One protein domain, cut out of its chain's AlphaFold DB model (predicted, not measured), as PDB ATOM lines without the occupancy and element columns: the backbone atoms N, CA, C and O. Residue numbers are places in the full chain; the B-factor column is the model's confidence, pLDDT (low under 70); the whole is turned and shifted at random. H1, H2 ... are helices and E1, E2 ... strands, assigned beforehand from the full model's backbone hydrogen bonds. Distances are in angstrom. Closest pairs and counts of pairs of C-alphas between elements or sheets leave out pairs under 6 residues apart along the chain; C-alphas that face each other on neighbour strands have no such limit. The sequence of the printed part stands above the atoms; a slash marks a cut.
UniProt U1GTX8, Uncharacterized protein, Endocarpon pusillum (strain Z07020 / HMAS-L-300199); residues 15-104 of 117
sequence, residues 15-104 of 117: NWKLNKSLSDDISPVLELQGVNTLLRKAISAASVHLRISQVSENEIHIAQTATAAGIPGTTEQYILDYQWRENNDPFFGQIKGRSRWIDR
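This is residues 15 to 104 of the 117 residues of an uncharacterized protein of Endocarpon pusillum (strain Z07020 / HMAS-L-300199) (UniProt U1GTX8). A twisted antiparallel sheet of four strands forms a wall, with the long hairpin E2 and E3 as its main part; a helical hairpin of H1 and H2 sits past one end of these strands, and a separate two-strand hairpin, E5 and E6, lies beyond the edge strand E4. After E6, residues 98 to 104 cross over one face of the sheet, near the end of E4 and the turn between E2 and E3, and lead away from that face. The printed part has 90 residues with two named helices and six named strands, in the order E1 H1 H2 E2 E3 E4 E5 E6, a mixed class of helices and strands. The larger sheet has the order E1 E2 E3 E4. The whole is only just loose, close to compact, with a radius of gyration of the C-alphas of 14.7 A and spans of 37 by 27 by 27 A.

E2, residues 48 to 56, and E3, residues 59 to 66, are inner strands and a hairpin, antiparallel at 166 degrees; N 51 and O 63 are 2.8 A apart, within hydrogen-bond range. E4, residues 74 to 79, is an edge strand, antiparallel to E3 at 167 degrees, with N 64 and O 74 at 2.8 A; E2, E3 and E4 form a meander, each strand the antiparallel neighbour of the one before. E1, residues 15 to 17, is the other edge strand, antiparallel to E2 at 154 degrees, with N 16 and O 50 at 2.8 A. The strands' lines turn by 52 degrees from edge to edge of this sheet. E5, residues 85 to 89, and E6, residues 93 to 97, are a hairpin, antiparallel at 149 degrees, with N 87 and O 95 at 2.9 A. The closest C-alphas of E4 and E5, those of Thr 74 and Asp 89, are 7.5 A apart, while E4 and E6 are apart. H1, residues 27 to 32, and H2, residues 37 to 45, touch and are a helical hairpin; their closest C-alphas, those of Ser 27 and Arg 40, are 5.5 A apart. They run opposite ways at a steep tilt of 38 degrees, only just past shallow. Neither helix is on the four-strand sheet; the closest C-alphas of H2 and E3, those of Ile 43 and Ala 66, are 7.7 A apart. In H1 and H2 every O i to N i+4 pair is within hydrogen-bond range.

E2 is 24.9 A long, from C-alpha 48 at (212.717, 224.531, 233.156) to C-alpha 56 at (215.655, 222.077, 257.786). E3 is 23.4 A long, E4 16.3 A, E6 12.7 A, E5 12.3 A and E1 6.9 A. H2 is 12.3 A long and H1 8.8 A. E6 ends at C-alpha 97, (227.718, 232.827, 247.430).

The two C-alphas farthest apart, those of Leu 38 and Asp 103, are 40.0 A apart. The printed part has no cut, and no link is long. The mean pLDDT of the printed part is 88.4; residues 68 to 70, between E3 and E4, are under 70.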
ATOM      1  N   ASN A  15     207.770 220.482 243.532       93.50
ATOM      2  CA  ASN A  15     208.208 220.500 242.140       93.50
ATOM      3  C   ASN A  15     207.517 221.655 241.423       93.50
ATOM      4  O   ASN A  15     206.301 221.812 241.507       93.50
ATOM      5  N   TRP A  16     208.299 222.431 240.693       92.44
ATOM      6  CA  TRP A  16     207.875 223.663 240.064       92.44
ATOM      7  C   TRP A  16     208.258 223.627 238.597       92.44
ATOM      8  O   TRP A  16     209.366 223.227 238.250       92.44
ATOM      9  N   LYS A  17     207.353 224.066 237.730       91.56
ATOM     10  CA  LYS A  17     207.601 224.183 236.294       91.56
ATOM     11  C   LYS A  17     207.474 225.641 235.890       91.56
ATOM     12  O   LYS A  17     206.486 226.289 236.234       91.56
ATOM     13  N   LEU A  18     208.446 226.140 235.129       89.50
ATOM     14  CA  LEU A  18     208.392 227.494 234.593       89.50
ATOM     15  C   LEU A  18     207.204 227.643 233.643       89.50
ATOM     16  O   LEU A  18     207.119 226.962 232.618       89.50
ATOM     17  N   ASN A  19     206.298 228.563 233.977       88.69
ATOM     18  CA  ASN A  19     205.236 228.972 233.072       88.69
ATOM     19  C   ASN A  19     205.763 230.043 232.108       88.69
ATOM     20  O   ASN A  19     205.829 231.221 232.458       88.69
ATOM     21  N   LYS A  20     206.110 229.623 230.890       83.44
ATOM     22  CA  LYS A  20     206.648 230.510 229.854       83.44
ATOM     23  C   LYS A  20     205.670 231.573 229.370       83.44
ATOM     24  O   LYS A  20     206.120 232.621 228.945       83.44
ATOM     25  N   SER A  21     204.358 231.330 229.425       86.12
ATOM     26  CA  SER A  21     203.386 232.336 228.975       86.12
ATOM     27  C   SER A  21     203.253 233.506 229.949       86.12
ATOM     28  O   SER A  21     202.687 234.527 229.588       86.12
ATOM     29  N   LEU A  22     203.734 233.337 231.185       87.19
ATOM     30  CA  LEU A  22     203.735 234.347 232.246       87.19
ATOM     31  C   LEU A  22     205.166 234.740 232.651       87.19
ATOM     32  O   LEU A  22     205.388 235.165 233.783       87.19
ATOM     33  N   SER A  23     206.151 234.495 231.787       84.50
ATOM     34  CA  SER A  23     207.553 234.830 232.043       84.50
ATOM     35  C   SER A  23     208.106 235.619 230.866       84.50
ATOM     36  O   SER A  23     207.808 235.291 229.720       84.50
ATOM     37  N   ASP A  24     208.940 236.610 231.158       87.56
ATOM     38  CA  ASP A  24     209.668 237.351 230.133       87.56
ATOM     39  C   ASP A  24     210.778 236.499 229.502       87.56
ATOM     40  O   ASP A  24     211.202 235.470 230.045       87.56
ATOM     41  N   ASP A  25     211.264 236.933 228.337       85.81
ATOM     42  CA  ASP A  25     212.409 236.302 227.684       85.81
ATOM     43  C   ASP A  25     213.684 236.522 228.512       85.81
ATOM     44  O   ASP A  25     214.087 237.650 228.784       85.81
ATOM     45  N   ILE A  26     214.342 235.424 228.888       86.75
ATOM     46  CA  ILE A  26     215.586 235.436 229.666       86.75
ATOM     47  C   ILE A  26     216.818 235.743 228.795       86.75
ATOM     48  O   ILE A  26     217.886 236.066 229.314       86.75
ATOM     49  N   SER A  27     216.688 235.662 227.463       88.12
ATOM     50  CA  SER A  27     217.800 235.835 226.520       88.12
ATOM     51  C   SER A  27     218.587 237.144 226.705       88.12
ATOM     52  O   SER A  27     219.817 237.062 226.696       88.12
ATOM     53  N   PRO A  28     217.961 238.325 226.908       91.69
ATOM     54  CA  PRO A  28     218.695 239.578 227.112       91.69
ATOM     55  C   PRO A  28     219.573 239.561 228.369       91.69
ATOM     56  O   PRO A  28     220.705 240.035 228.340       91.69
ATOM     57  N   VAL A  29     219.094 238.958 229.462       89.00
ATOM     58  CA  VAL A  29     219.867 238.828 230.710       89.00
ATOM     59  C   VAL A  29     221.074 237.912 230.502       89.00
ATOM     60  O   VAL A  29     222.186 238.252 230.897       89.00
ATOM     61  N   LEU A  30     220.885 236.781 229.818       87.50
ATOM     62  CA  LEU A  30     221.977 235.854 229.506       87.50
ATOM     63  C   LEU A  30     223.015 236.474 228.558       87.50
ATOM     64  O   LEU A  30     224.203 236.181 228.659       87.50
ATOM     65  N   GLU A  31     222.584 237.332 227.634       90.19
ATOM     66  CA  GLU A  31     223.486 238.080 226.757       90.19
ATOM     67  C   GLU A  31     224.377 239.043 227.541       90.19
ATOM     68  O   GLU A  31     225.588 239.048 227.322       90.19
ATOM     69  N   LEU A  32     223.807 239.780 228.500       91.12
ATOM     70  CA  LEU A  32     224.574 240.638 229.413       91.12
ATOM     71  C   LEU A  32     225.602 239.843 230.231       91.12
ATOM     72  O   LEU A  32     226.669 240.363 230.548       91.12
ATOM     73  N   GLN A  33     225.311 238.578 230.535       85.19
ATOM     74  CA  GLN A  33     226.214 237.664 231.242       85.19
ATOM     75  C   GLN A  33     227.243 236.974 230.324       85.19
ATOM     76  O   GLN A  33     228.001 236.124 230.783       85.19
ATOM     77  N   GLY A  34     227.290 237.315 229.032       86.38
ATOM     78  CA  GLY A  34     228.263 236.761 228.084       86.38
ATOM     79  C   GLY A  34     227.937 235.351 227.575       86.38
ATOM     80  O   GLY A  34     228.768 234.722 226.921       86.38
ATOM     81  N   VAL A  35     226.728 234.839 227.826       84.94
ATOM     82  CA  VAL A  35     226.292 233.526 227.329       84.94
ATOM     83  C   VAL A  35     226.101 233.594 225.817       84.94
ATOM     84  O   VAL A  35     225.373 234.448 225.324       84.94
ATOM     85  N   ASN A  36     226.711 232.686 225.051       87.06
ATOM     86  CA  ASN A  36     226.643 232.720 223.584       87.06
ATOM     87  C   ASN A  36     225.219 232.490 223.028       87.06
ATOM     88  O   ASN A  36     224.402 231.780 223.614       87.06
ATOM     89  N   THR A  37     224.936 233.036 221.843       89.06
ATOM     90  CA  THR A  37     223.594 233.046 221.229       89.06
ATOM     91  C   THR A  37     222.975 231.660 221.023       89.06
ATOM     92  O   THR A  37     221.755 231.524 221.120       89.06
ATOM     93  N   LEU A  38     223.777 230.626 220.740       87.31
ATOM     94  CA  LEU A  38     223.268 229.264 220.562       87.31
ATOM     95  C   LEU A  38     222.720 228.714 221.884       87.31
ATOM     96  O   LEU A  38     221.594 228.218 221.923       87.31
ATOM     97  N   LEU A  39     223.488 228.862 222.965       84.25
ATOM     98  CA  LEU A  39     223.079 228.428 224.296       84.25
ATOM     99  C   LEU A  39     221.876 229.234 224.804       84.25
ATOM    100  O   LEU A  39     220.942 228.646 225.343       84.25
ATOM    101  N   ARG A  40     221.823 230.550 224.536       87.50
ATOM    102  CA  ARG A  40     220.648 231.382 224.862       87.50
ATOM    103  C   ARG A  40     219.377 230.862 224.190       87.50
ATOM    104  O   ARG A  40     218.384 230.631 224.868       87.50
ATOM    105  N   LYS A  41     219.418 230.583 222.880       87.56
ATOM    106  CA  LYS A  41     218.270 230.011 222.150       87.56
ATOM    107  C   LYS A  41     217.835 228.660 222.720       87.56
ATOM    108  O   LYS A  41     216.637 228.412 222.841       87.56
ATOM    109  N   ALA A  42     218.791 227.802 223.082       86.06
ATOM    110  CA  ALA A  42     218.491 226.517 223.705       86.06
ATOM    111  C   ALA A  42     217.792 226.695 225.065       86.06
ATOM    112  O   ALA A  42     216.768 226.054 225.303       86.06
ATOM    113  N   ILE A  43     218.292 227.593 225.924       83.38
ATOM    114  CA  ILE A  43     217.700 227.896 227.238       83.38
ATOM    115  C   ILE A  43     216.281 228.450 227.076       83.38
ATOM    116  O   ILE A  43     215.349 227.946 227.706       83.38
ATOM    117  N   SER A  44     216.078 229.409 226.173       84.81
ATOM    118  CA  SER A  44     214.762 230.016 225.932       84.81
ATOM    119  C   SER A  44     213.748 229.009 225.378       84.81
ATOM    120  O   SER A  44     212.556 229.081 225.686       84.81
ATOM    121  N   ALA A  45     214.202 227.995 224.635       85.44
ATOM    122  CA  ALA A  45     213.368 226.885 224.172       85.44
ATOM    123  C   ALA A  45     213.119 225.803 225.248       85.44
ATOM    124  O   ALA A  45     212.075 225.148 225.226       85.44
ATOM    125  N   ALA A  46     213.992 225.657 226.248       86.25
ATOM    126  CA  ALA A  46     213.933 224.589 227.251       86.25
ATOM    127  C   ALA A  46     212.740 224.696 228.210       86.25
ATOM    128  O   ALA A  46     212.393 225.789 228.652       86.25
ATOM    129  N   SER A  47     212.127 223.574 228.597       87.38
ATOM    130  CA  SER A  47     211.225 223.572 229.758       87.38
ATOM    131  C   SER A  47     212.055 223.460 231.031       87.38
ATOM    132  O   SER A  47     212.740 222.455 231.223       87.38
ATOM    133  N   VAL A  48     211.984 224.478 231.886       88.62
ATOM    134  CA  VAL A  48     212.717 224.531 233.156       88.62
ATOM    135  C   VAL A  48     211.844 223.984 234.281       88.62
ATOM    136  O   VAL A  48     210.681 224.378 234.421       88.62
ATOM    137  N   HIS A  49     212.416 223.094 235.084       91.81
ATOM    138  CA  HIS A  49     211.803 222.554 236.290       91.81
ATOM    139  C   HIS A  49     212.730 222.771 237.483       91.81
ATOM    140  O   HIS A  49     213.936 222.546 237.377       91.81
ATOM    141  N   LEU A  50     212.155 223.155 238.620       93.31
ATOM    142  CA  LEU A  50     212.838 223.208 239.906       93.31
ATOM    143  C   LEU A  50     212.241 222.168 240.844       93.31
ATOM    144  O   LEU A  50     211.024 222.054 240.961       93.31
ATOM    145  N   ARG A  51     213.095 221.464 241.575       95.25
ATOM    146  CA  ARG A  51     212.713 220.707 242.762       95.25
ATOM    147  C   ARG A  51     213.340 221.382 243.970       95.25
ATOM    148  O   ARG A  51     214.560 221.379 244.109       95.25
ATOM    149  N   ILE A  52     212.500 221.943 244.828       95.50
ATOM    150  CA  ILE A  52     212.922 222.603 246.063       95.50
ATOM    151  C   ILE A  52     212.697 221.633 247.221       95.50
ATOM    152  O   ILE A  52     211.608 221.067 247.348       95.50
ATOM    153  N   SER A  53     213.716 221.454 248.058       96.38
ATOM    154  CA  SER A  53     213.651 220.659 249.289       96.38
ATOM    155  C   SER A  53     214.168 221.489 250.459       96.38
ATOM    156  O   SER A  53     215.345 221.829 250.504       96.38
ATOM    157  N   GLN A  54     213.297 221.824 251.406       94.81
ATOM    158  CA  GLN A  54     213.689 222.468 252.662       94.81
ATOM    159  C   GLN A  54     214.020 221.363 253.665       94.81
ATOM    160  O   GLN A  54     213.118 220.753 254.234       94.81
ATOM    161  N   VAL A  55     215.310 221.041 253.787       94.56
ATOM    162  CA  VAL A  55     215.804 219.924 254.610       94.56
ATOM    163  C   VAL A  55     215.658 220.253 256.096       94.56
ATOM    164  O   VAL A  55     215.312 219.390 256.898       94.56
ATOM    165  N   SER A  56     215.880 221.519 256.452       93.94
ATOM    166  CA  SER A  56     215.655 222.077 257.786       93.94
ATOM    167  C   SER A  56     215.290 223.564 257.683       93.94
ATOM    168  O   SER A  56     215.241 224.118 256.584       93.94
ATOM    169  N   GLU A  57     215.073 224.246 258.814       90.44
ATOM    170  CA  GLU A  57     214.867 225.707 258.825       90.44
ATOM    171  C   GLU A  57     216.054 226.495 258.245       90.44
ATOM    172  O   GLU A  57     215.863 227.609 257.752       90.44
ATOM    173  N   ASN A  58     217.257 225.909 258.269       94.19
ATOM    174  CA  ASN A  58     218.510 226.560 257.880       94.19
ATOM    175  C   ASN A  58     219.159 225.942 256.633       94.19
ATOM    176  O   ASN A  58     220.300 226.279 256.313       94.19
ATOM    177  N   GLU A  59     218.468 225.042 255.933       95.25
ATOM    178  CA  GLU A  59     219.022 224.342 254.775       95.25
ATOM    179  C   GLU A  59     217.974 224.125 253.682       95.25
ATOM    180  O   GLU A  59     216.942 223.479 253.894       95.25
ATOM    181  N   ILE A  60     218.269 224.645 252.491       96.19
ATOM    182  CA  ILE A  60     217.409 224.553 251.311       96.19
ATOM    183  C   ILE A  60     218.220 224.000 250.148       96.19
ATOM    184  O   ILE A  60     219.281 224.517 249.813       96.19
ATOM    185  N   HIS A  61     217.706 222.965 249.496       95.19
ATOM    186  CA  HIS A  61     218.273 222.425 248.267       95.19
ATOM    187  C   HIS A  61     217.378 222.785 247.090       95.19
ATOM    188  O   HIS A  61     216.157 222.612 247.157       95.19
ATOM    189  N   ILE A  62     217.985 223.245 246.001       94.50
ATOM    190  CA  ILE A  62     217.295 223.540 244.747       94.50
ATOM    191  C   ILE A  62     217.973 222.741 243.643       94.50
ATOM    192  O   ILE A  62     219.137 222.961 243.327       94.50
ATOM    193  N   ALA A  63     217.236 221.806 243.054       93.38
ATOM    194  CA  ALA A  63     217.672 221.098 241.860       93.38
ATOM    195  C   ALA A  63     216.941 221.667 240.644       93.38
ATOM    196  O   ALA A  63     215.713 221.592 240.564       93.38
ATOM    197  N   GLN A  64     217.693 222.219 239.697       90.81
ATOM    198  CA  GLN A  64     217.185 222.713 238.427       90.81
ATOM    199  C   GLN A  64     217.461 221.706 237.316       90.81
ATOM    200  O   GLN A  64     218.571 221.202 237.153       90.81
ATOM    201  N   THR A  65     216.446 221.458 236.496       88.94
ATOM    202  CA  THR A  65     216.573 220.667 235.271       88.94
ATOM    203  C   THR A  65     215.945 221.410 234.103       88.94
ATOM    204  O   THR A  65     214.955 222.126 234.258       88.94
ATOM    205  N   ALA A  66     216.521 221.235 232.920       84.81
ATOM    206  CA  ALA A  66     216.037 221.821 231.684       84.81
ATOM    207  C   ALA A  66     215.906 220.719 230.629       84.81
ATOM    208  O   ALA A  66     216.789 219.881 230.486       84.81
ATOM    209  N   THR A  67     214.797 220.697 229.890       77.62
ATOM    210  CA  THR A  67     214.521 219.621 228.920       77.62
ATOM    211  C   THR A  67     215.138 219.847 227.536       77.62
ATOM    212  O   THR A  67     214.815 219.108 226.610       77.62
ATOM    213  N   ALA A  68     215.966 220.879 227.344       69.38
ATOM    214  CA  ALA A  68     216.654 221.083 226.070       69.38
ATOM    215  C   ALA A  68     217.982 220.322 226.048       69.38
ATOM    216  O   ALA A  68     218.728 220.311 227.027       69.38
ATOM    217  N   ALA A  69     218.262 219.687 224.909       62.31
ATOM    218  CA  ALA A  69     219.461 218.886 224.711       62.31
ATOM    219  C   ALA A  69     220.731 219.694 225.021       62.31
ATOM    220  O   ALA A  69     220.907 220.805 224.522       62.31
ATOM    221  N   GLY A  70     221.615 219.118 225.839       67.62
ATOM    222  CA  GLY A  70     222.917 219.702 226.166       67.62
ATOM    223  C   GLY A  70     222.915 220.763 227.269       67.62
ATOM    224  O   GLY A  70     223.984 221.280 227.573       67.62
ATOM    225  N   ILE A  71     221.771 221.076 227.890       74.25
ATOM    226  CA  ILE A  71     221.728 221.966 229.058       74.25
ATOM    227  C   ILE A  71     221.923 221.124 230.328       74.25
ATOM    228  O   ILE A  71     221.036 220.332 230.662       74.25
ATOM    229  N   PRO A  72     223.058 221.253 231.043       75.00
ATOM    230  CA  PRO A  72     223.259 220.532 232.293       75.00
ATOM    231  C   PRO A  72     222.260 221.021 233.347       75.00
ATOM    232  O   PRO A  72     221.973 222.213 233.457       75.00
ATOM    233  N   GLY A  73     221.721 220.086 234.128       83.50
ATOM    234  CA  GLY A  73     221.023 220.440 235.359       83.50
ATOM    235  C   GLY A  73     222.011 220.955 236.404       83.50
ATOM    236  O   GLY A  73     223.196 220.620 236.366       83.50
ATOM    237  N   THR A  74     221.516 221.734 237.355       87.25
ATOM    238  CA  THR A  74     222.307 222.222 238.490       87.25
ATOM    239  C   THR A  74     221.644 221.801 239.789       87.25
ATOM    240  O   THR A  74     220.426 221.636 239.864       87.25
ATOM    241  N   THR A  75     222.452 221.564 240.818       89.75
ATOM    242  CA  THR A  75     221.962 221.401 242.187       89.75
ATOM    243  C   THR A  75     222.698 222.387 243.061       89.75
ATOM    244  O   THR A  75     223.925 222.386 243.095       89.75
ATOM    245  N   GLU A  76     221.942 223.204 243.774       90.81
ATOM    246  CA  GLU A  76     222.463 224.191 244.703       90.81
ATOM    247  C   GLU A  76     222.013 223.846 246.120       90.81
ATOM    248  O   GLU A  76     220.868 223.442 246.351       90.81
ATOM    249  N   GLN A  77     222.931 224.009 247.069       93.38
ATOM    250  CA  GLN A  77     222.683 223.818 248.491       93.38
ATOM    251  C   GLN A  77     222.901 225.145 249.208       93.38
ATOM    252  O   GLN A  77     224.010 225.677 249.253       93.38
ATOM    253  N   TYR A  78     221.825 225.669 249.777       94.00
ATOM    254  CA  TYR A  78     221.808 226.917 250.515       94.00
ATOM    255  C   TYR A  78     221.791 226.615 252.007       94.00
ATOM    256  O   TYR A  78     220.763 226.222 252.561       94.00
ATOM    257  N   ILE A  79     222.941 226.819 252.650       96.38
ATOM    258  CA  ILE A  79     223.064 226.826 254.108       96.38
ATOM    259  C   ILE A  79     222.875 228.267 254.579       96.38
ATOM    260  O   ILE A  79     223.568 229.182 254.126       96.38
ATOM    261  N   LEU A  80     221.900 228.491 255.453       95.25
ATOM    262  CA  LEU A  80     221.401 229.825 255.794       95.25
ATOM    263  C   LEU A  80     222.153 230.468 256.974       95.25
ATOM    264  O   LEU A  80     221.555 231.138 257.810       95.25
ATOM    265  N   ASP A  81     223.468 230.264 257.034       95.88
ATOM    266  CA  ASP A  81     224.373 230.752 258.089       95.88
ATOM    267  C   ASP A  81     225.193 231.990 257.680       95.88
ATOM    268  O   ASP A  81     226.084 232.437 258.405       95.88
ATOM    269  N   TYR A  82     224.908 232.531 256.493       96.12
ATOM    270  CA  TYR A  82     225.579 233.683 255.898       96.12
ATOM    271  C   TYR A  82     227.098 233.534 255.688       96.12
ATOM    272  O   TYR A  82     227.803 234.533 255.509       96.12
ATOM    273  N   GLN A  83     227.610 232.301 255.645       97.19
ATOM    274  CA  GLN A  83     229.012 232.023 255.332       97.19
ATOM    275  C   GLN A  83     229.240 231.922 253.823       97.19
ATOM    276  O   GLN A  83     228.439 231.340 253.086       97.19
ATOM    277  N   TRP A  84     230.363 232.479 253.361       96.00
ATOM    278  CA  TRP A  84     230.773 232.391 251.963       96.00
ATOM    279  C   TRP A  84     231.178 230.968 251.591       96.00
ATOM    280  O   TRP A  84     232.008 230.357 252.260       96.00
ATOM    281  N   ARG A  85     230.641 230.476 250.479       94.31
ATOM    282  CA  ARG A  85     230.960 229.171 249.901       94.31
ATOM    283  C   ARG A  85     231.237 229.314 248.418       94.31
ATOM    284  O   ARG A  85     230.598 230.117 247.741       94.31
ATOM    285  N   GLU A  86     232.206 228.549 247.944       94.38
ATOM    286  CA  GLU A  86     232.575 228.483 246.533       94.38
ATOM    287  C   GLU A  86     231.848 227.316 245.874       94.38
ATOM    288  O   GLU A  86     231.659 226.263 246.486       94.38
ATOM    289  N   ASN A  87     231.426 227.515 244.633       88.31
ATOM    290  CA  ASN A  87     230.826 226.480 243.806       88.31
ATOM    291  C   ASN A  87     231.325 226.639 242.366       88.31
ATOM    292  O   ASN A  87     231.658 227.745 241.941       88.31
ATOM    293  N   ASN A  88     231.382 225.541 241.617       88.00
ATOM    294  CA  ASN A  88     231.662 225.588 240.187       88.00
ATOM    295  C   ASN A  88     230.362 225.337 239.424       88.00
ATOM    296  O   ASN A  88     229.910 224.196 239.312       88.00
ATOM    297  N   ASP A  89     229.756 226.412 238.937       84.25
ATOM    298  CA  ASP A  89     228.516 226.367 238.183       84.25
ATOM    299  C   ASP A  89     228.783 226.022 236.701       84.25
ATOM    300  O   ASP A  89     229.688 226.593 236.086       84.25
ATOM    301  N   PRO A  90     228.004 225.116 236.086       77.12
ATOM    302  CA  PRO A  90     228.188 224.744 234.683       77.12
ATOM    303  C   PRO A  90     228.009 225.879 233.661       77.12
ATOM    304  O   PRO A  90     228.506 225.754 232.543       77.12
ATOM    305  N   PHE A  91     227.291 226.952 234.004       74.31
ATOM    306  CA  PHE A  91     227.043 228.102 233.128       74.31
ATOM    307  C   PHE A  91     227.967 229.273 233.444       74.31
ATOM    308  O   PHE A  91     228.459 229.925 232.523       74.31
ATOM    309  N   PHE A  92     228.200 229.534 234.731       77.19
ATOM    310  CA  PHE A  92     228.914 230.726 235.195       77.19
ATOM    311  C   PHE A  92     230.359 230.459 235.643       77.19
ATOM    312  O   PHE A  92     231.106 231.405 235.884       77.19
ATOM    313  N   GLY A  93     230.787 229.195 235.721       84.44
ATOM    314  CA  GLY A  93     232.118 228.819 236.197       84.44
ATOM    315  C   GLY A  93     232.255 228.968 237.713       84.44
ATOM    316  O   GLY A  93     231.327 228.666 238.463       84.44
ATOM    317  N   GLN A  94     233.416 229.423 238.192       90.44
ATOM    318  CA  GLN A  94     233.619 229.642 239.626       90.44
ATOM    319  C   GLN A  94     232.748 230.789 240.138       90.44
ATOM    320  O   GLN A  94     232.909 231.942 239.741       90.44
ATOM    321  N   ILE A  95     231.877 230.464 241.086       89.31
ATOM    322  CA  ILE A  95     231.021 231.408 241.789       89.31
ATOM    323  C   ILE A  95     231.277 231.336 243.292       89.31
ATOM    324  O   ILE A  95     231.745 230.327 243.825       89.31
ATOM    325  N   LYS A  96     230.931 232.416 243.996       93.88
ATOM    326  CA  LYS A  96     230.970 232.483 245.455       93.88
ATOM    327  C   LYS A  96     229.679 233.100 245.970       93.88
ATOM    328  O   LYS A  96     229.285 234.171 245.518       93.88
ATOM    329  N   GLY A  97     229.024 232.428 246.911       92.88
ATOM    330  CA  GLY A  97     227.718 232.827 247.430       92.88
ATOM    331  C   GLY A  97     227.604 232.646 248.938       92.88
ATOM    332  O   GLY A  97     228.384 231.922 249.554       92.88
ATOM    333  N   ARG A  98     226.628 233.329 249.535       94.62
ATOM    334  CA  ARG A  98     226.192 233.142 250.923       94.62
ATOM    335  C   ARG A  98     224.699 233.418 251.013       94.62
ATOM    336  O   ARG A  98     224.182 234.249 250.272       94.62
ATOM    337  N   SER A  99     224.028 232.765 251.946       94.44
ATOM    338  CA  SER A  99     222.575 232.842 252.094       94.44
ATOM    339  C   SER A  99     222.181 233.008 253.555       94.44
ATOM    340  O   SER A  99     222.854 232.484 254.439       94.44
ATOM    341  N   ARG A 100     221.101 233.752 253.810       93.44
ATOM    342  CA  ARG A 100     220.445 233.879 255.119       93.44
ATOM    343  C   ARG A 100     218.974 234.229 254.933       93.44
ATOM    344  O   ARG A 100     218.610 234.789 253.900       93.44
ATOM    345  N   TRP A 101     218.162 233.976 255.953       90.50
ATOM    346  CA  TRP A 101     216.885 234.672 256.083       90.50
ATOM    347  C   TRP A 101     217.133 236.149 256.414       90.50
ATOM    348  O   TRP A 101     218.065 236.483 257.151       90.50
ATOM    349  N   ILE A 102     216.305 237.025 255.858       88.25
ATOM    350  CA  ILE A 102     216.334 238.464 256.108       88.25
ATOM    351  C   ILE A 102     214.915 238.925 256.427       88.25
ATOM    352  O   ILE A 102     213.965 238.469 255.783       88.25
ATOM    353  N   ASP A 103     214.759 239.771 257.445       85.50
ATOM    354  CA  ASP A 103     213.460 240.370 257.727       85.50
ATOM    355  C   ASP A 103     213.087 241.370 256.625       85.50
ATOM    356  O   ASP A 103     213.943 242.042 256.049       85.50
ATOM    357  N   ARG A 104     211.787 241.495 256.336       80.56
ATOM    358  CA  ARG A 104     211.261 242.451 255.350       80.56
ATOM    359  C   ARG A 104     211.740 243.881 255.630       80.56
ATOM    360  O   ARG A 104     211.944 244.624 254.676       80.56
TER     361      ARG A 104